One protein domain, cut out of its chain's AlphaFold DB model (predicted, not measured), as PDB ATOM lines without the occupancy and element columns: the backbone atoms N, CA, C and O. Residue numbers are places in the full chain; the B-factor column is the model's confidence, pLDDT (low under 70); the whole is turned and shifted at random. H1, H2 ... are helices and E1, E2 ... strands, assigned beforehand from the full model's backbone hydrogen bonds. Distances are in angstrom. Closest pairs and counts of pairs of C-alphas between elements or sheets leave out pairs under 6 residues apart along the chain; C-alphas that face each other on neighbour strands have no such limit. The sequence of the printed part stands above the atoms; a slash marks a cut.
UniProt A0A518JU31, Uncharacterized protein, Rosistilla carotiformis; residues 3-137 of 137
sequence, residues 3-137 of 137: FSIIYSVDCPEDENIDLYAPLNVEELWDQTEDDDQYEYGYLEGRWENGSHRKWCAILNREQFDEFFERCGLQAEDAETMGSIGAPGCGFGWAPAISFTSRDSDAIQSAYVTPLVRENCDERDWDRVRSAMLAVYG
ATOM      1  N   PHE A   3     -27.508 -39.038  22.495       94.12
ATOM      2  CA  PHE A   3     -26.403 -38.323  23.109       94.12
ATOM      3  C   PHE A   3     -25.570 -37.703  22.005       94.12
ATOM      4  O   PHE A   3     -25.090 -38.411  21.127       94.12
ATOM      5  N   SER A   4     -25.441 -36.385  22.038       94.56
ATOM      6  CA  SER A   4     -24.507 -35.656  21.198       94.56
ATOM      7  C   SER A   4     -23.155 -35.635  21.892       94.56
ATOM      8  O   SER A   4     -23.082 -35.284  23.071       94.56
ATOM      9  N   ILE A   5     -22.114 -36.077  21.197       95.62
ATOM     10  CA  ILE A   5     -20.791 -36.300  21.773       95.62
ATOM     11  C   ILE A   5     -19.763 -35.561  20.936       95.62
ATOM     12  O   ILE A   5     -19.763 -35.672  19.711       95.62
ATOM     13  N   ILE A   6     -18.875 -34.854  21.626       95.19
ATOM     14  CA  ILE A   6     -17.592 -34.396  21.104       95.19
ATOM     15  C   ILE A   6     -16.532 -35.105  21.935       95.19
ATOM     16  O   ILE A   6     -16.476 -34.895  23.143       95.19
ATOM     17  N   TYR A   7     -15.733 -35.955  21.309       96.25
ATOM     18  CA  TYR A   7     -14.686 -36.739  21.952       96.25
ATOM     19  C   TYR A   7     -13.341 -36.375  21.344       96.25
ATOM     20  O   TYR A   7     -13.207 -36.376  20.124       96.25
ATOM     21  N   SER A   8     -12.358 -36.059  22.176       95.44
ATOM     22  CA  SER A   8     -11.002 -35.762  21.745       95.44
ATOM     23  C   SER A   8      -9.979 -36.586  22.506       95.44
ATOM     24  O   SER A   8     -10.156 -36.898  23.688       95.44
ATOM     25  N   VAL A   9      -8.900 -36.906  21.805       95.69
ATOM     26  CA  VAL A   9      -7.751 -37.623  22.338       95.69
ATOM     27  C   VAL A   9      -6.491 -36.908  21.910       95.69
ATOM     28  O   VAL A   9      -6.316 -36.624  20.726       95.69
ATOM     29  N   ASP A  10      -5.601 -36.723  22.870       93.94
ATOM     30  CA  ASP A  10      -4.221 -36.341  22.642       93.94
ATOM     31  C   ASP A  10      -3.317 -37.425  23.228       93.94
ATOM     32  O   ASP A  10      -3.500 -37.836  24.377       93.94
ATOM     33  N   CYS A  11      -2.342 -37.901  22.457       94.38
ATOM     34  CA  CYS A  11      -1.365 -38.879  22.933       94.38
ATOM     35  C   CYS A  11       0.065 -38.509  22.505       94.38
ATOM     36  O   CYS A  11       0.248 -37.786  21.526       94.38
ATOM     37  N   PRO A  12       1.093 -38.976  23.233       94.00
ATOM     38  CA  PRO A  12       2.500 -38.870  22.843       94.00
ATOM     39  C   PRO A  12       2.803 -39.448  21.452       94.00
ATOM     40  O   PRO A  12       2.066 -40.295  20.955       94.00
ATOM     41  N   GLU A  13       3.930 -39.039  20.857       92.06
ATOM     42  CA  GLU A  13       4.390 -39.514  19.534       92.06
ATOM     43  C   GLU A  13       4.619 -41.039  19.490       92.06
ATOM     44  O   GLU A  13       4.471 -41.674  18.445       92.06
ATOM     45  N   ASP A  14       4.998 -41.644  20.620       93.56
ATOM     46  CA  ASP A  14       5.266 -43.080  20.729       93.56
ATOM     47  C   ASP A  14       4.013 -43.936  20.970       93.56
ATOM     48  O   ASP A  14       4.099 -45.167  20.939       93.56
ATOM     49  N   GLU A  15       2.851 -43.304  21.140       95.69
ATOM     50  CA  GLU A  15       1.563 -43.964  21.320       95.69
ATOM     51  C   GLU A  15       0.768 -44.017  20.014       95.69
ATOM     52  O   GLU A  15       0.736 -43.079  19.219       95.69
ATOM     53  N   ASN A  16       0.074 -45.135  19.784       94.31
ATOM     54  CA  ASN A  16      -0.805 -45.252  18.626       94.31
ATOM     55  C   ASN A  16      -2.195 -44.694  18.957       94.31
ATOM     56  O   ASN A  16      -2.983 -45.364  19.630       94.31
ATOM     57  N   ILE A  17      -2.518 -43.512  18.422       93.12
ATOM     58  CA  ILE A  17      -3.792 -42.828  18.681       93.12
ATOM     59  C   ILE A  17      -5.032 -43.659  18.310       93.12
ATOM     60  O   ILE A  17      -6.075 -43.543  18.954       93.12
ATOM     61  N   ASP A  18      -4.912 -44.565  17.335       93.31
ATOM     62  CA  ASP A  18      -6.013 -45.431  16.898       93.31
ATOM     63  C   ASP A  18      -6.456 -46.421  17.991       93.31
ATOM     64  O   ASP A  18      -7.563 -46.961  17.938       93.31
ATOM     65  N   LEU A  19      -5.626 -46.660  19.016       94.56
ATOM     66  CA  LEU A  19      -5.996 -47.496  20.163       94.56
ATOM     67  C   LEU A  19      -7.109 -46.867  21.013       94.56
ATOM     68  O   LEU A  19      -7.886 -47.612  21.624       94.56
ATOM     69  N   TYR A  20      -7.202 -45.535  20.997       95.56
ATOM     70  CA  TYR A  20      -8.167 -44.727  21.749       95.56
ATOM     71  C   TYR A  20      -9.393 -44.327  20.920       95.56
ATOM     72  O   TYR A  20     -10.315 -43.692  21.440       95.56
ATOM     73  N   ALA A  21      -9.418 -44.692  19.635       95.19
ATOM     74  CA  ALA A  21     -10.539 -44.411  18.759       95.19
ATOM     75  C   ALA A  21     -11.815 -45.147  19.224       95.19
ATOM     76  O   ALA A  21     -11.749 -46.296  19.691       95.19
ATOM     77  N   PRO A  22     -12.995 -44.511  19.090       93.94
ATOM     78  CA  PRO A  22     -14.256 -45.144  19.449       93.94
ATOM     79  C   PRO A  22     -14.586 -46.309  18.500       93.94
ATOM     80  O   PRO A  22     -14.004 -46.454  17.427       93.94
ATOM     81  N   LEU A  23     -15.536 -47.172  18.871       91.25
ATOM     82  CA  LEU A  23     -15.991 -48.232  17.961       91.25
ATOM     83  C   LEU A  23     -16.739 -47.644  16.756       91.25
ATOM     84  O   LEU A  23     -17.429 -46.630  16.869       91.25
ATOM     85  N   ASN A  24     -16.642 -48.339  15.618       90.69
ATOM     86  CA  ASN A  24     -17.341 -48.016  14.370       90.69
ATOM     87  C   ASN A  24     -17.079 -46.579  13.879       90.69
ATOM     88  O   ASN A  24     -18.005 -45.905  13.423       90.69
ATOM     89  N   VAL A  25     -15.824 -46.113  13.978       89.56
ATOM     90  CA  VAL A  25     -15.397 -44.759  13.563       89.56
ATOM     91  C   VAL A  25     -15.927 -44.401  12.177       89.56
ATOM     92  O   VAL A  25     -16.528 -43.351  12.016       89.56
ATOM     93  N   GLU A  26     -15.774 -45.293  11.197       89.31
ATOM     94  CA  GLU A  26     -16.151 -45.026   9.801       89.31
ATOM     95  C   GLU A  26     -17.669 -44.909   9.567       89.31
ATOM     96  O   GLU A  26     -18.090 -44.369   8.546       89.31
ATOM     97  N   GLU A  27     -18.497 -45.430  10.478       90.56
ATOM     98  CA  GLU A  27     -19.954 -45.500  10.299       90.56
ATOM     99  C   GLU A  27     -20.719 -44.492  11.162       90.56
ATOM    100  O   GLU A  27     -21.769 -43.999  10.747       90.56
ATOM    101  N   LEU A  28     -20.235 -44.233  12.381       92.75
ATOM    102  CA  LEU A  28     -20.966 -43.467  13.397       92.75
ATOM    103  C   LEU A  28     -20.340 -42.112  13.721       92.75
ATOM    104  O   LEU A  28     -21.030 -41.274  14.306       92.75
ATOM    105  N   TRP A  29     -19.065 -41.909  13.387       94.38
ATOM    106  CA  TRP A  29     -18.294 -40.764  13.852       94.38
ATOM    107  C   TRP A  29     -17.777 -39.919  12.698       94.38
ATOM    108  O   TRP A  29     -17.195 -40.418  11.739       94.38
ATOM    109  N   ASP A  30     -17.913 -38.609  12.855       93.06
ATOM    110  CA  ASP A  30     -17.266 -37.632  11.995       93.06
ATOM    111  C   ASP A  30     -15.980 -37.166  12.683       93.06
ATOM    112  O   ASP A  30     -16.033 -36.530  13.739       93.06
ATOM    113  N   GLN A  31     -14.818 -37.475  12.105       91.25
ATOM    114  CA  GLN A  31     -13.553 -36.906  12.570       91.25
ATOM    115  C   GLN A  31     -13.460 -35.448  12.110       91.25
ATOM    116  O   GLN A  31     -13.502 -35.166  10.912       91.25
ATOM    117  N   THR A  32     -13.334 -34.521  13.055       86.19
ATOM    118  CA  THR A  32     -13.341 -33.080  12.770       86.19
ATOM    119  C   THR A  32     -11.961 -32.441  12.826       86.19
ATOM    120  O   THR A  32     -11.779 -31.374  12.247       86.19
ATOM    121  N   GLU A  33     -11.009 -33.058  13.529       83.88
ATOM    122  CA  GLU A  33      -9.652 -32.532  13.726       83.88
ATOM    123  C   GLU A  33      -8.623 -33.676  13.663       83.88
ATOM    124  O   GLU A  33      -8.950 -34.846  13.910       83.88
ATOM    125  N   ASP A  34      -7.392 -33.336  13.288       82.56
ATOM    126  CA  ASP A  34      -6.253 -34.238  13.116       82.56
ATOM    127  C   ASP A  34      -4.968 -33.643  13.732       82.56
ATOM    128  O   ASP A  34      -5.018 -32.693  14.519       82.56
ATOM    129  N   ASP A  35      -3.810 -34.227  13.406       78.44
ATOM    130  CA  ASP A  35      -2.516 -33.915  14.031       78.44
ATOM    131  C   ASP A  35      -2.035 -32.474  13.787       78.44
ATOM    132  O   ASP A  35      -1.104 -32.028  14.451       78.44
ATOM    133  N   ASP A  36      -2.679 -31.707  12.903       72.50
ATOM    134  CA  ASP A  36      -2.373 -30.285  12.719       72.50
ATOM    135  C   ASP A  36      -2.935 -29.399  13.855       72.50
ATOM    136  O   ASP A  36      -2.685 -28.190  13.883       72.50
ATOM    137  N   GLN A  37      -3.696 -29.979  14.795       69.56
ATOM    138  CA  GLN A  37      -4.377 -29.269  15.889       69.56
ATOM    139  C   GLN A  37      -4.038 -29.795  17.293       69.56
ATOM    140  O   GLN A  37      -4.807 -29.573  18.225       69.56
ATOM    141  N   TYR A  38      -2.891 -30.462  17.472       67.12
ATOM    142  CA  TYR A  38      -2.499 -31.004  18.778       67.12
ATOM    143  C   TYR A  38      -2.409 -29.925  19.866       67.12
ATOM    144  O   TYR A  38      -1.677 -28.938  19.754       67.12
ATOM    145  N   GLU A  39      -3.184 -30.110  20.937       67.81
ATOM    146  CA  GLU A  39      -3.444 -29.047  21.910       67.81
ATOM    147  C   GLU A  39      -2.382 -29.020  23.014       67.81
ATOM    148  O   GLU A  39      -2.057 -27.956  23.536       67.81
ATOM    149  N   TYR A  40      -1.777 -30.168  23.338       78.19
ATOM    150  CA  TYR A  40      -0.955 -30.334  24.546       78.19
ATOM    151  C   TYR A  40       0.559 -30.282  24.334       78.19
ATOM    152  O   TYR A  40       1.316 -30.553  25.265       78.19
ATOM    153  N   GLY A  41       1.033 -29.842  23.165       74.25
ATOM    154  CA  GLY A  41       2.467 -29.641  22.925       74.25
ATOM    155  C   GLY A  41       3.145 -28.713  23.940       74.25
ATOM    156  O   GLY A  41       4.324 -28.871  24.245       74.25
ATOM    157  N   TYR A  42       2.390 -27.771  24.518       79.94
ATOM    158  CA  TYR A  42       2.883 -26.848  25.545       79.94
ATOM    159  C   TYR A  42       3.216 -27.521  26.886       79.94
ATOM    160  O   TYR A  42       3.829 -26.878  27.736       79.94
ATOM    161  N   LEU A  43       2.796 -28.774  27.110       84.69
ATOM    162  CA  LEU A  43       3.188 -29.544  28.295       84.69
ATOM    163  C   LEU A  43       4.650 -30.010  28.234       84.69
ATOM    164  O   LEU A  43       5.170 -30.457  29.257       84.69
ATOM    165  N   GLU A  44       5.301 -29.858  27.073       85.25
ATOM    166  CA  GLU A  44       6.692 -30.234  26.809       85.25
ATOM    167  C   GLU A  44       6.967 -31.739  27.049       85.25
ATOM    168  O   GLU A  44       6.099 -32.541  27.424       85.25
ATOM    169  N   GLY A  45       8.201 -32.169  26.785       88.38
ATOM    170  CA  GLY A  45       8.639 -33.542  27.031       88.38
ATOM    171  C   GLY A  45       7.923 -34.560  26.141       88.38
ATOM    172  O   GLY A  45       8.012 -34.488  24.923       88.38
ATOM    173  N   ARG A  46       7.237 -35.546  26.736       89.62
ATOM    174  CA  ARG A  46       6.623 -36.651  25.969       89.62
ATOM    175  C   ARG A  46       5.423 -36.230  25.114       89.62
ATOM    176  O   ARG A  46       5.012 -36.988  24.250       89.62
ATOM    177  N   TRP A  47       4.849 -35.059  25.380       88.75
ATOM    178  CA  TRP A  47       3.716 -34.522  24.621       88.75
ATOM    179  C   TRP A  47       4.173 -33.680  23.421       88.75
ATOM    180  O   TRP A  47       3.349 -33.252  22.613       88.75
ATOM    181  N   GLU A  48       5.482 -33.436  23.291       85.56
ATOM    182  CA  GLU A  48       6.055 -32.781  22.115       85.56
ATOM    183  C   GLU A  48       5.872 -33.680  20.890       85.56
ATOM    184  O   GLU A  48       6.257 -34.845  20.909       85.56
ATOM    185  N   ASN A  49       5.308 -33.124  19.813       86.62
ATOM    186  CA  ASN A  49       5.011 -33.842  18.564       86.62
ATOM    187  C   ASN A  49       4.024 -35.014  18.724       86.62
ATOM    188  O   ASN A  49       4.059 -35.960  17.940       86.62
ATOM    189  N   GLY A  50       3.153 -34.948  19.733       89.69
ATOM    190  CA  GLY A  50       2.069 -35.908  19.900       89.69
ATOM    191  C   GLY A  50       1.037 -35.870  18.770       89.69
ATOM    192  O   GLY A  50       1.086 -35.040  17.861       89.69
ATOM    193  N   SER A  51       0.067 -36.770  18.865       92.50
ATOM    194  CA  SER A  51      -1.065 -36.857  17.951       92.50
ATOM    195  C   SER A  51      -2.340 -36.338  18.597       92.50
ATOM    196  O   SER A  51      -2.517 -36.451  19.810       92.50
ATOM    197  N   HIS A  52      -3.247 -35.820  17.769       93.44
ATOM    198  CA  HIS A  52      -4.560 -35.348  18.198       93.44
ATOM    199  C   HIS A  52      -5.663 -35.829  17.269       93.44
ATOM    200  O   HIS A  52      -5.546 -35.789  16.044       93.44
ATOM    201  N   ARG A  53      -6.782 -36.254  17.845       94.19
ATOM    202  CA  ARG A  53      -7.996 -36.571  17.097       94.19
ATOM    203  C   ARG A  53      -9.195 -36.022  17.840       94.19
ATOM    204  O   ARG A  53      -9.298 -36.177  19.055       94.19
ATOM    205  N   LYS A  54     -10.146 -35.477  17.086       94.31
ATOM    206  CA  LYS A  54     -11.480 -35.145  17.584       94.31
ATOM    207  C   LYS A  54     -12.535 -35.808  16.719       94.31
ATOM    208  O   LYS A  54     -12.501 -35.687  15.495       94.31
ATOM    209  N   TRP A  55     -13.484 -36.469  17.366       94.88
ATOM    210  CA  TRP A  55     -14.625 -37.119  16.746       94.88
ATOM    211  C   TRP A  55     -15.933 -36.591  17.320       94.88
ATOM    212  O   TRP A  55     -16.072 -36.368  18.524       94.88
ATOM    213  N   CYS A  56     -16.919 -36.453  16.446       95.31
ATOM    214  CA  CYS A  56     -18.260 -36.009  16.781       95.31
ATOM    215  C   CYS A  56     -19.276 -37.075  16.366       95.31
ATOM    216  O   CYS A  56     -19.168 -37.640  15.279       95.31
ATOM    217  N   ALA A  57     -20.276 -37.346  17.207       95.69
ATOM    218  CA  ALA A  57     -21.344 -38.292  16.880       95.69
ATOM    219  C   ALA A  57     -22.651 -37.987  17.621       95.69
ATOM    220  O   ALA A  57     -22.669 -37.317  18.656       95.69
ATOM    221  N   ILE A  58     -23.755 -38.535  17.103       95.25
ATOM    222  CA  ILE A  58     -25.009 -38.676  17.850       95.25
ATOM    223  C   ILE A  58     -25.254 -40.162  18.082       95.25
ATOM    224  O   ILE A  58     -25.624 -40.886  17.159       95.25
ATOM    225  N   LEU A  59     -25.101 -40.605  19.325       95.75
ATOM    226  CA  LEU A  59     -25.256 -42.007  19.697       95.75
ATOM    227  C   LEU A  59     -26.619 -42.268  20.335       95.75
ATOM    228  O   LEU A  59     -27.184 -41.428  21.042       95.75
ATOM    229  N   ASN A  60     -27.166 -43.456  20.097       95.38
ATOM    230  CA  ASN A  60     -28.250 -43.982  20.920       95.38
ATOM    231  C   ASN A  60     -27.698 -44.506  22.263       95.38
ATOM    232  O   ASN A  60     -26.501 -44.452  22.519       95.38
ATOM    233  N   ARG A  61     -28.572 -45.005  23.145       93.88
ATOM    234  CA  ARG A  61     -28.158 -45.462  24.480       93.88
ATOM    235  C   ARG A  61     -27.188 -46.648  24.463       93.88
ATOM    236  O   ARG A  61     -26.241 -46.630  25.232       93.88
ATOM    237  N   GLU A  62     -27.425 -47.646  23.622       95.06
ATOM    238  CA  GLU A  62     -26.571 -48.840  23.554       95.06
ATOM    239  C   GLU A  62     -25.180 -48.467  23.030       95.06
ATOM    240  O   GLU A  62     -24.176 -48.775  23.660       95.06
ATOM    241  N   GLN A  63     -25.133 -47.680  21.952       96.31
ATOM    242  CA  GLN A  63     -23.891 -47.152  21.376       96.31
ATOM    243  C   GLN A  63     -23.125 -46.256  22.356       96.31
ATOM    244  O   GLN A  63     -21.899 -46.272  22.389       96.31
ATOM    245  N   PHE A  64     -23.847 -45.455  23.143       95.44
ATOM    246  CA  PHE A  64     -23.265 -44.619  24.185       95.44
ATOM    247  C   PHE A  64     -22.597 -45.477  25.260       95.44
ATOM    248  O   PHE A  64     -21.427 -45.266  25.549       95.44
ATOM    249  N   ASP A  65     -23.303 -46.471  25.801       95.00
ATOM    250  CA  ASP A  65     -22.758 -47.361  26.831       95.00
ATOM    251  C   ASP A  65     -21.507 -48.111  26.325       95.00
ATOM    252  O   ASP A  65     -20.494 -48.151  27.024       95.00
ATOM    253  N   GLU A  66     -21.535 -48.611  25.083       95.06
ATOM    254  CA  GLU A  66     -20.375 -49.245  24.436       95.06
ATOM    255  C   GLU A  66     -19.189 -48.285  24.269       95.06
ATOM    256  O   GLU A  66     -18.042 -48.674  24.494       95.06
ATOM    257  N   PHE A  67     -19.445 -47.027  23.894       95.19
ATOM    258  CA  PHE A  67     -18.409 -46.000  23.779       95.19
ATOM    259  C   PHE A  67     -17.700 -45.757  25.122       95.19
ATOM    260  O   PHE A  67     -16.468 -45.756  25.164       95.19
ATOM    261  N   PHE A  68     -18.447 -45.626  26.225       91.75
ATOM    262  CA  PHE A  68     -17.856 -45.439  27.558       91.75
ATOM    263  C   PHE A  68     -17.012 -46.625  27.997       91.75
ATOM    264  O   PHE A  68     -15.891 -46.437  28.472       91.75
ATOM    265  N   GLU A  69     -17.530 -47.842  27.826       92.62
ATOM    266  CA  GLU A  69     -16.808 -49.055  28.205       92.62
ATOM    267  C   GLU A  69     -15.532 -49.227  27.373       92.62
ATOM    268  O   GLU A  69     -14.474 -49.541  27.919       92.62
ATOM    269  N   ARG A  70     -15.602 -48.961  26.061       93.75
ATOM    270  CA  ARG A  70     -14.455 -49.071  25.153       93.75
ATOM    271  C   ARG A  70     -13.342 -48.085  25.492       93.75
ATOM    272  O   ARG A  70     -12.180 -48.490  25.491       93.75
ATOM    273  N   CYS A  71     -13.688 -46.817  25.704       94.62
ATOM    274  CA  CYS A  71     -12.722 -45.733  25.900       94.62
ATOM    275  C   CYS A  71     -12.321 -45.551  27.376       94.62
ATOM    276  O   CYS A  71     -11.443 -44.754  27.684       94.62
ATOM    277  N   GLY A  72     -12.937 -46.289  28.309       93.94
ATOM    278  CA  GLY A  72     -12.587 -46.227  29.732       93.94
ATOM    279  C   GLY A  72     -12.854 -44.857  30.365       93.94
ATOM    280  O   GLY A  72     -12.118 -44.431  31.258       93.94
ATOM    281  N   LEU A  73     -13.884 -44.159  29.882       96.00
ATOM    282  CA  LEU A  73     -14.227 -42.800  30.297       96.00
ATOM    283  C   LEU A  73     -15.102 -42.792  31.561       96.00
ATOM    284  O   LEU A  73     -15.920 -43.685  31.777       96.00
ATOM    285  N   GLN A  74     -14.952 -41.750  32.376       95.62
ATOM    286  CA  GLN A  74     -15.694 -41.507  33.616       95.62
ATOM    287  C   GLN A  74     -16.256 -40.090  33.615       95.62
ATOM    288  O   GLN A  74     -15.582 -39.162  33.171       95.62
ATOM    289  N   ALA A  75     -17.481 -39.920  34.108       95.25
ATOM    290  CA  ALA A  75     -18.118 -38.616  34.219       95.25
ATOM    291  C   ALA A  75     -17.450 -37.788  35.317       95.25
ATOM    292  O   ALA A  75     -17.233 -38.263  36.431       95.25
ATOM    293  N   GLU A  76     -17.176 -36.526  35.026       93.75
ATOM    294  CA  GLU A  76     -16.605 -35.605  35.997       93.75
ATOM    295  C   GLU A  76     -17.707 -34.803  36.684       93.75
ATOM    296  O   GLU A  76     -18.552 -34.181  36.031       93.75
ATOM    297  N   ASP A  77     -17.657 -34.732  38.016       92.44
ATOM    298  CA  ASP A  77     -18.462 -33.776  38.779       92.44
ATOM    299  C   ASP A  77     -17.845 -32.369  38.696       92.44
ATOM    300  O   ASP A  77     -17.407 -31.780  39.682       92.44
ATOM    301  N   ALA A  78     -17.782 -31.846  37.473       88.31
ATOM    302  CA  ALA A  78     -17.348 -30.497  37.153       88.31
ATOM    303  C   ALA A  78     -18.507 -29.710  36.529       88.31
ATOM    304  O   ALA A  78     -19.365 -30.267  35.830       88.31
ATOM    305  N   GLU A  79     -18.559 -28.406  36.794       84.75
ATOM    306  CA  GLU A  79     -19.418 -27.498  36.038       84.75
ATOM    307  C   GLU A  79     -18.717 -27.144  34.727       84.75
ATOM    308  O   GLU A  79     -17.597 -26.633  34.725       84.75
ATOM    309  N   THR A  80     -19.376 -27.419  33.603       83.81
ATOM    310  CA  THR A  80     -18.908 -26.984  32.285       83.81
ATOM    311  C   THR A  80     -19.688 -25.742  31.863       83.81
ATOM    312  O   THR A  80     -20.832 -25.539  32.273       83.81
ATOM    313  N   MET A  81     -19.115 -24.924  30.980       83.31
ATOM    314  CA  MET A  81     -19.878 -23.877  30.283       83.31
ATOM    315  C   MET A  81     -20.729 -24.443  29.128       83.31
ATOM    316  O   MET A  81     -21.291 -23.684  28.340       83.31
ATOM    317  N   GLY A  82     -20.830 -25.771  29.022       83.62
ATOM    318  CA  GLY A  82     -21.411 -26.479  27.893       83.62
ATOM    319  C   GLY A  82     -20.406 -26.782  26.783       83.62
ATOM    320  O   GLY A  82     -19.203 -26.562  26.915       83.62
ATOM    321  N   SER A  83     -20.925 -27.290  25.673       81.44
ATOM    322  CA  SER A  83     -20.195 -27.571  24.440       81.44
ATOM    323  C   SER A  83     -20.660 -26.652  23.316       81.44
ATOM    324  O   SER A  83     -21.865 -26.451  23.127       81.44
ATOM    325  N   ILE A  84     -19.714 -26.140  22.532       80.56
ATOM    326  CA  ILE A  84     -19.998 -25.422  21.287       80.56
ATOM    327  C   ILE A  84     -20.022 -26.429  20.144       80.56
ATOM    328  O   ILE A  84     -19.111 -27.241  20.017       80.56
ATOM    329  N   GLY A  85     -21.035 -26.347  19.281       80.00
ATOM    330  CA  GLY A  85     -21.076 -27.162  18.064       80.00
ATOM    331  C   GLY A  85     -21.486 -28.617  18.292       80.00
ATOM    332  O   GLY A  85     -21.256 -29.444  17.415       80.00
ATOM    333  N   ALA A  86     -22.123 -28.922  19.428       79.56
ATOM    334  CA  ALA A  86     -22.705 -30.232  19.698       79.56
ATOM    335  C   ALA A  86     -23.621 -30.679  18.538       79.56
ATOM    336  O   ALA A  86     -24.624 -30.006  18.248       79.56
ATOM    337  N   PRO A  87     -23.318 -31.810  17.870       78.19
ATOM    338  CA  PRO A  87     -24.159 -32.359  16.812       78.19
ATOM    339  C   PRO A  87     -25.633 -32.461  17.228       78.19
ATOM    340  O   PRO A  87     -25.956 -32.955  18.305       78.19
ATOM    341  N   GLY A  88     -26.554 -31.997  16.383       74.56
ATOM    342  CA  GLY A  88     -27.995 -32.064  16.665       74.56
ATOM    343  C   GLY A  88     -28.546 -30.975  17.597       74.56
ATOM    344  O   GLY A  88     -29.761 -30.911  17.770       74.56
ATOM    345  N   CYS A  89     -27.706 -30.080  18.131       75.75
ATOM    346  CA  CYS A  89     -28.135 -28.942  18.960       75.75
ATOM    347  C   CYS A  89     -28.233 -27.605  18.195       75.75
ATOM    348  O   CYS A  89     -28.614 -26.589  18.773       75.75
ATOM    349  N   GLY A  90     -27.931 -27.595  16.891       69.00
ATOM    350  CA  GLY A  90     -27.902 -26.381  16.067       69.00
ATOM    351  C   GLY A  90     -26.644 -25.529  16.283       69.00
ATOM    352  O   GLY A  90     -25.681 -25.960  16.910       69.00
ATOM    353  N   PHE A  91     -26.632 -24.311  15.734       66.00
ATOM    354  CA  PHE A  91     -25.540 -23.359  15.963       66.00
ATOM    355  C   PHE A  91     -25.667 -22.737  17.358       66.00
ATOM    356  O   PHE A  91     -26.616 -21.995  17.611       66.00
ATOM    357  N   GLY A  92     -24.700 -22.995  18.242       70.75
ATOM    358  CA  GLY A  92     -24.645 -22.367  19.561       70.75
ATOM    359  C   GLY A  92     -24.013 -23.240  20.641       70.75
ATOM    360  O   GLY A  92     -23.281 -24.188  20.352       70.75
ATOM    361  N   TRP A  93     -24.307 -22.869  21.886       76.38
ATOM    362  CA  TRP A  93     -23.916 -23.581  23.097       76.38
ATOM    363  C   TRP A  93     -25.000 -24.577  23.494       76.38
ATOM    364  O   TRP A  93     -26.185 -24.238  23.478       76.38
ATOM    365  N   ALA A  94     -24.589 -25.774  23.899       85.75
ATOM    366  CA  ALA A  94     -25.462 -26.772  24.502       85.75
ATOM    367  C   ALA A  94     -24.901 -27.209  25.863       85.75
ATOM    368  O   ALA A  94     -23.680 -27.282  26.004       85.75
ATOM    369  N   PRO A  95     -25.743 -27.476  26.876       88.50
ATOM    370  CA  PRO A  95     -25.268 -27.937  28.176       88.50
ATOM    371  C   PRO A  95     -24.609 -29.312  28.039       88.50
ATOM    372  O   PRO A  95     -25.178 -30.213  27.430       88.50
ATOM    373  N   ALA A  96     -23.422 -29.477  28.621       92.38
ATOM    374  CA  ALA A  96     -22.626 -30.685  28.458       92.38
ATOM    375  C   ALA A  96     -22.072 -31.185  29.791       92.38
ATOM    376  O   ALA A  96     -21.786 -30.413  30.707       92.38
ATOM    377  N   ILE A  97     -21.898 -32.496  29.882       94.31
ATOM    378  CA  ILE A  97     -21.204 -33.157  30.984       94.31
ATOM    379  C   ILE A  97     -19.825 -33.546  30.467       94.31
ATOM    380  O   ILE A  97     -19.721 -34.085  29.362       94.31
ATOM    381  N   SER A  98     -18.795 -33.225  31.249       95.50
ATOM    382  CA  SER A  98     -17.415 -33.601  30.948       95.50
ATOM    383  C   SER A  98     -17.164 -35.040  31.368       95.50
ATOM    384  O   SER A  98     -17.668 -35.495  32.399       95.50
ATOM    385  N   PHE A  99     -16.392 -35.746  30.560       96.06
ATOM    386  CA  PHE A  99     -15.926 -37.092  30.813       96.06
ATOM    387  C   PHE A  99     -14.441 -37.175  30.500       96.06
ATOM    388  O   PHE A  99     -13.988 -36.618  29.501       96.06
ATOM    389  N   THR A 100     -13.701 -37.920  31.312       96.38
ATOM    390  CA  THR A 100     -12.257 -38.098  31.143       96.38
ATOM    391  C   THR A 100     -11.827 -39.535  31.412       96.38
ATOM    392  O   THR A 100     -12.590 -40.326  31.968       96.38
ATOM    393  N   SER A 101     -10.606 -39.890  31.020       95.69
ATOM    394  CA  SER A 101      -9.987 -41.173  31.366       95.69
ATOM    395  C   SER A 101      -8.903 -40.985  32.432       95.69
ATOM    396  O   SER A 101      -8.431 -39.878  32.682       95.69
ATOM    397  N   ARG A 102      -8.477 -42.086  33.057       92.69
ATOM    398  CA  ARG A 102      -7.293 -42.107  33.938       92.69
ATOM    399  C   ARG A 102      -6.057 -42.678  33.247       92.69
ATOM    400  O   ARG A 102      -5.141 -43.129  33.934       92.69
ATOM    401  N   ASP A 103      -6.070 -42.723  31.921       93.75
ATOM    402  CA  ASP A 103      -4.943 -43.226  31.153       93.75
ATOM    403  C   ASP A 103      -3.747 -42.270  31.289       93.75
ATOM    404  O   ASP A 103      -3.889 -41.053  31.176       93.75
ATOM    405  N   SER A 104      -2.569 -42.809  31.599       92.31
ATOM    406  CA  SER A 104      -1.339 -42.017  31.702       92.31
ATOM    407  C   SER A 104      -0.694 -41.731  30.349       92.31
ATOM    408  O   SER A 104       0.190 -40.872  30.267       92.31
ATOM    409  N   ASP A 105      -1.108 -42.464  29.319       94.81
ATOM    410  CA  ASP A 105      -0.536 -42.443  27.978       94.81
ATOM    411  C   ASP A 105      -1.457 -41.741  26.965       94.81
ATOM    412  O   ASP A 105      -1.068 -41.528  25.820       94.81
ATOM    413  N   ALA A 106      -2.634 -41.273  27.396       95.31
ATOM    414  CA  ALA A 106      -3.497 -40.409  26.599       95.31
ATOM    415  C   ALA A 106      -4.328 -39.452  27.458       95.31
ATOM    416  O   ALA A 106      -4.918 -39.836  28.469       95.31
ATOM    417  N   ILE A 107      -4.451 -38.207  27.004       94.81
ATOM    418  CA  ILE A 107      -5.429 -37.255  27.524       94.81
ATOM    419  C   ILE A 107      -6.702 -37.445  26.709       94.81
ATOM    420  O   ILE A 107      -6.762 -37.105  25.532       94.81
ATOM    421  N   GLN A 108      -7.718 -38.019  27.345       96.19
ATOM    422  CA  GLN A 108      -9.012 -38.290  26.727       96.19
ATOM    423  C   GLN A 108     -10.067 -37.395  27.372       96.19
ATOM    424  O   GLN A 108     -10.189 -37.373  28.601       96.19
ATOM    425  N   SER A 109     -10.839 -36.698  26.543       95.44
ATOM    426  CA  SER A 109     -11.886 -35.777  26.983       95.44
ATOM    427  C   SER A 109     -13.128 -35.944  26.120       95.44
ATOM    428  O   SER A 109     -13.046 -35.922  24.896       95.44
ATOM    429  N   ALA A 110     -14.297 -36.078  26.739       96.38
ATOM    430  CA  ALA A 110     -15.571 -36.097  26.031       96.38
ATOM    431  C   ALA A 110     -16.570 -35.118  26.647       96.38
ATOM    432  O   ALA A 110     -16.818 -35.123  27.850       96.38
ATOM    433  N   TYR A 111     -17.200 -34.317  25.793       95.19
ATOM    434  CA  TYR A 111     -18.334 -33.475  26.144       95.19
ATOM    435  C   TYR A 111     -19.606 -34.128  25.630       95.19
ATOM    436  O   TYR A 111     -19.798 -34.281  24.421       95.19
ATOM    437  N   VAL A 112     -20.487 -34.499  26.555       94.81
ATOM    438  CA  VAL A 112     -21.747 -35.166  26.229       94.81
ATOM    439  C   VAL A 112     -22.921 -34.249  26.515       94.81
ATOM    440  O   VAL A 112     -23.139 -33.839  27.653       94.81
ATOM    441  N   THR A 113     -23.734 -34.019  25.489       92.75
ATOM    442  CA  THR A 113     -25.043 -33.375  25.593       92.75
ATOM    443  C   THR A 113     -26.150 -34.417  25.389       92.75
ATOM    444  O   THR A 113     -26.400 -34.856  24.261       92.75
ATOM    445  N   PRO A 114     -26.861 -34.831  26.451       90.94
ATOM    446  CA  PRO A 114     -28.076 -35.627  26.332       90.94
ATOM    447  C   PRO A 114     -29.146 -34.870  25.545       90.94
ATOM    448  O   PRO A 114     -29.615 -33.807  25.949       90.94
ATOM    449  N   LEU A 115     -29.577 -35.445  24.428       87.25
ATOM    450  CA  LEU A 115     -30.635 -34.891  23.594       87.25
ATOM    451  C   LEU A 115     -31.990 -35.279  24.194       87.25
ATOM    452  O   LEU A 115     -32.603 -36.300  23.854       87.25
ATOM    453  N   VAL A 116     -32.438 -34.470  25.149       78.19
ATOM    454  CA  VAL A 116     -33.797 -34.506  25.696       78.19
ATOM    455  C   VAL A 116     -34.755 -33.740  24.778       78.19
ATOM    456  O   VAL A 116     -34.366 -32.801  24.087       78.19
ATOM    457  N   ARG A 117     -36.022 -34.170  24.718       62.81
ATOM    458  CA  ARG A 117     -37.054 -33.472  23.928       62.81
ATOM    459  C   ARG A 117     -37.346 -32.085  24.526       62.81
ATOM    460  O   ARG A 117     -37.128 -31.884  25.713       62.81
ATOM    461  N   GLU A 118     -37.823 -31.171  23.677       63.47
ATOM    462  CA  GLU A 118     -37.992 -29.722  23.912       63.47
ATOM    463  C   GLU A 118     -38.438 -29.311  25.336       63.47
ATOM    464  O   GLU A 118     -39.336 -29.922  25.914       63.47
ATOM    465  N   ASN A 119     -37.873 -28.191  25.821       63.62
ATOM    466  CA  ASN A 119     -38.082 -27.545  27.133       63.62
ATOM    467  C   ASN A 119     -37.383 -28.197  28.341       63.62
ATOM    468  O   ASN A 119     -37.993 -28.340  29.396       63.62
ATOM    469  N   CYS A 120     -36.096 -28.537  28.218       73.81
ATOM    470  CA  CYS A 120     -35.264 -28.837  29.387       73.81
ATOM    471  C   CYS A 120     -34.949 -27.539  30.137       73.81
ATOM    472  O   CYS A 120     -34.181 -26.713  29.640       73.81
ATOM    473  N   ASP A 121     -35.556 -27.347  31.304       85.00
ATOM    474  CA  ASP A 121     -35.160 -26.272  32.210       85.00
ATOM    475  C   ASP A 121     -33.932 -26.674  33.053       85.00
ATOM    476  O   ASP A 121     -33.400 -27.780  32.937       85.00
ATOM    477  N   GLU A 122     -33.459 -25.755  33.895       85.25
ATOM    478  CA  GLU A 122     -32.296 -25.964  34.769       85.25
ATOM    479  C   GLU A 122     -32.492 -27.141  35.739       85.25
ATOM    480  O   GLU A 122     -31.569 -27.912  35.983       85.25
ATOM    481  N   ARG A 123     -33.717 -27.364  36.236       87.25
ATOM    482  CA  ARG A 123     -34.001 -28.476  37.157       87.25
ATOM    483  C   ARG A 123     -33.992 -29.814  36.440       87.25
ATOM    484  O   ARG A 123     -33.574 -30.819  37.020       87.25
ATOM    485  N   ASP A 124     -34.507 -29.855  35.219       88.12
ATOM    486  CA  ASP A 124     -34.457 -31.053  34.392       88.12
ATOM    487  C   ASP A 124     -33.016 -31.373  33.985       88.12
ATOM    488  O   ASP A 124     -32.618 -32.540  34.037       88.12
ATOM    489  N   TRP A 125     -32.208 -30.348  33.703       87.81
ATOM    490  CA  TRP A 125     -30.775 -30.507  33.478       87.81
ATOM    491  C   TRP A 125     -30.065 -31.092  34.701       87.81
ATOM    492  O   TRP A 125     -29.398 -32.119  34.579       87.81
ATOM    493  N   ASP A 126     -30.274 -30.522  35.889       90.00
ATOM    494  CA  ASP A 126     -29.658 -31.007  37.129       90.00
ATOM    495  C   ASP A 126     -30.002 -32.470  37.413       90.00
ATOM    496  O   ASP A 126     -29.157 -33.249  37.866       90.00
ATOM    497  N   ARG A 127     -31.242 -32.878  37.116       90.81
ATOM    498  CA  ARG A 127     -31.682 -34.274  37.245       90.81
ATOM    499  C   ARG A 127     -30.955 -35.193  36.277       90.81
ATOM    500  O   ARG A 127     -30.514 -36.265  36.691       90.81
ATOM    501  N   VAL A 128     -30.837 -34.797  35.010       90.44
ATOM    502  CA  VAL A 128     -30.118 -35.574  33.992       90.44
ATOM    503  C   VAL A 128     -28.637 -35.674  34.350       90.44
ATOM    504  O   VAL A 128     -28.103 -36.781  34.379       90.44
ATOM    505  N   ARG A 129     -28.001 -34.555  34.714       91.25
ATOM    506  CA  ARG A 129     -26.608 -34.510  35.177       91.25
ATOM    507  C   ARG A 129     -26.387 -35.433  36.368       91.25
ATOM    508  O   ARG A 129     -25.505 -36.284  36.321       91.25
ATOM    509  N   SER A 130     -27.226 -35.327  37.397       92.69
ATOM    510  CA  SER A 130     -27.134 -36.177  38.592       92.69
ATOM    511  C   SER A 130     -27.275 -37.662  38.253       92.69
ATOM    512  O   SER A 130     -26.548 -38.492  38.792       92.69
ATOM    513  N   ALA A 131     -28.191 -38.011  37.345       92.94
ATOM    514  CA  ALA A 131     -28.373 -39.391  36.911       92.94
ATOM    515  C   ALA A 131     -27.159 -39.920  36.135       92.94
ATOM    516  O   ALA A 131     -26.782 -41.073  36.317       92.94
ATOM    517  N   MET A 132     -26.537 -39.094  35.294       92.44
ATOM    518  CA  MET A 132     -25.340 -39.488  34.552       92.44
ATOM    519  C   MET A 132     -24.129 -39.649  35.464       92.44
ATOM    520  O   MET A 132     -23.458 -40.669  35.373       92.44
ATOM    521  N   LEU A 133     -23.905 -38.728  36.402       93.62
ATOM    522  CA  LEU A 133     -22.844 -38.870  37.405       93.62
ATOM    523  C   LEU A 133     -23.033 -40.125  38.265       93.62
ATOM    524  O   LEU A 133     -22.072 -40.816  38.567       93.62
ATOM    525  N   ALA A 134     -24.272 -40.471  38.617       95.19
ATOM    526  CA  ALA A 134     -24.548 -41.671  39.402       95.19
ATOM    527  C   ALA A 134     -24.285 -42.989  38.648       95.19
ATOM    528  O   ALA A 134     -24.122 -44.027  39.289       95.19
ATOM    529  N   VAL A 135     -24.316 -42.973  37.311       93.94
ATOM    530  CA  VAL A 135     -24.138 -44.173  36.475       93.94
ATOM    531  C   VAL A 135     -22.715 -44.283  35.931       93.94
ATOM    532  O   VAL A 135     -22.206 -45.395  35.839       93.94
ATOM    533  N   TYR A 136     -22.096 -43.158  35.570       93.12
ATOM    534  CA  TYR A 136     -20.820 -43.124  34.851       93.12
ATOM    535  C   TYR A 136     -19.691 -42.396  35.602       93.12
ATOM    536  O   TYR A 136     -18.586 -42.333  35.071       93.12
ATOM    537  N   GLY A 137     -19.956 -41.800  36.772       85.38
ATOM    538  CA  GLY A 137     -18.944 -41.144  37.619       85.38
ATOM    539  C   GLY A 137     -18.224 -42.081  38.584       85.38
ATOM    540  O   GLY A 137     -18.620 -43.264  38.696       85.38
TER     541      GLY A 137
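This is residues 3 to 137 of the 137 residues of an uncharacterized protein of Rosistilla carotiformis (UniProt A0A518JU31). Picture a twisted wall of five antiparallel strands, with helix H4 lying lengthwise over one face and helix H5 packing on it at the E4 edge. Three short helices, H1, H2 and H3, graze the sheet, and the long unnamed stretch of residues 72 to 96 loops past the E4 edge to the side away from H4. The printed part has 135 residues with five named helices and five named strands, in the order E1 H1 H2 E2 H3 E3 H4 E4 E5 H5, and its class is mixed, helices and strands. Across the sheet the order is E2 E3 E1 E5 E4, all antiparallel. The whole is compact, with a radius of gyration of the C-alphas of 15.0 A, yet elongated, spanning 45 by 29 by 27 A.

Find C-alpha 3 at (-26.403, -38.323, 23.109); from there E1, residues 3 to 11, runs 25.0 A. Next come H1, residues 17 to 20, H2, residues 25 to 28, E2, residues 30 to 33, and H3, residues 40 to 43. E3, residues 51 to 60, covers 28.3 A, and H4, residues 61 to 71, starts at C-alpha 61 (-28.158, -45.462, 24.480) and covers 15.5 A. After E4, residues 97 to 100, and E5, residues 107 to 115, 25.6 A long, H5, residues 122 to 136, runs 20.6 A to C-alpha 136 at (-20.820, -43.124, 34.851).

Start at E1, an inner strand: N 6 and O 111 of E5 are 3.0 A apart, and N 7 and O 55 of E3 are 2.8 A apart. Beyond E3, edge strand E2 has N 30 and O 56 at 2.9 A; beyond E5, edge strand E4 has N 99 and O 110 at 2.8 A, and E4 and E5 form a hairpin. E1, H1 H2 and E2 make a split strand-helix-strand unit, two strands running the same way with E3 between them, and its crossover is right-handed. H4 and H5 on one face of the sheet make two layers. H4 runs along the strands over E1, at 10 degrees on the local plane, with a height over the sheet of 9.5 A; their closest C-alphas are Phe 3 and Phe 64, 7.1 A. The closest C-alphas of H5 and E4 are Arg 129 and Ile 97, 7.0 A. H4 and H5 are only just apart, at 8.2 A. In H4 and H5 every O i to N i+4 pair is within hydrogen-bond range; H1, H2 and H3 are too short for such a pair.

The C-alphas of Gly 45 and Asn 119 are the two farthest apart, 47.1 A. The printed part has no cut, and the link from H4 to E4, 25 residues, is long. Look for pLDDT under 70 at residues 37 to 39, 90 to 91 and 117 to 119.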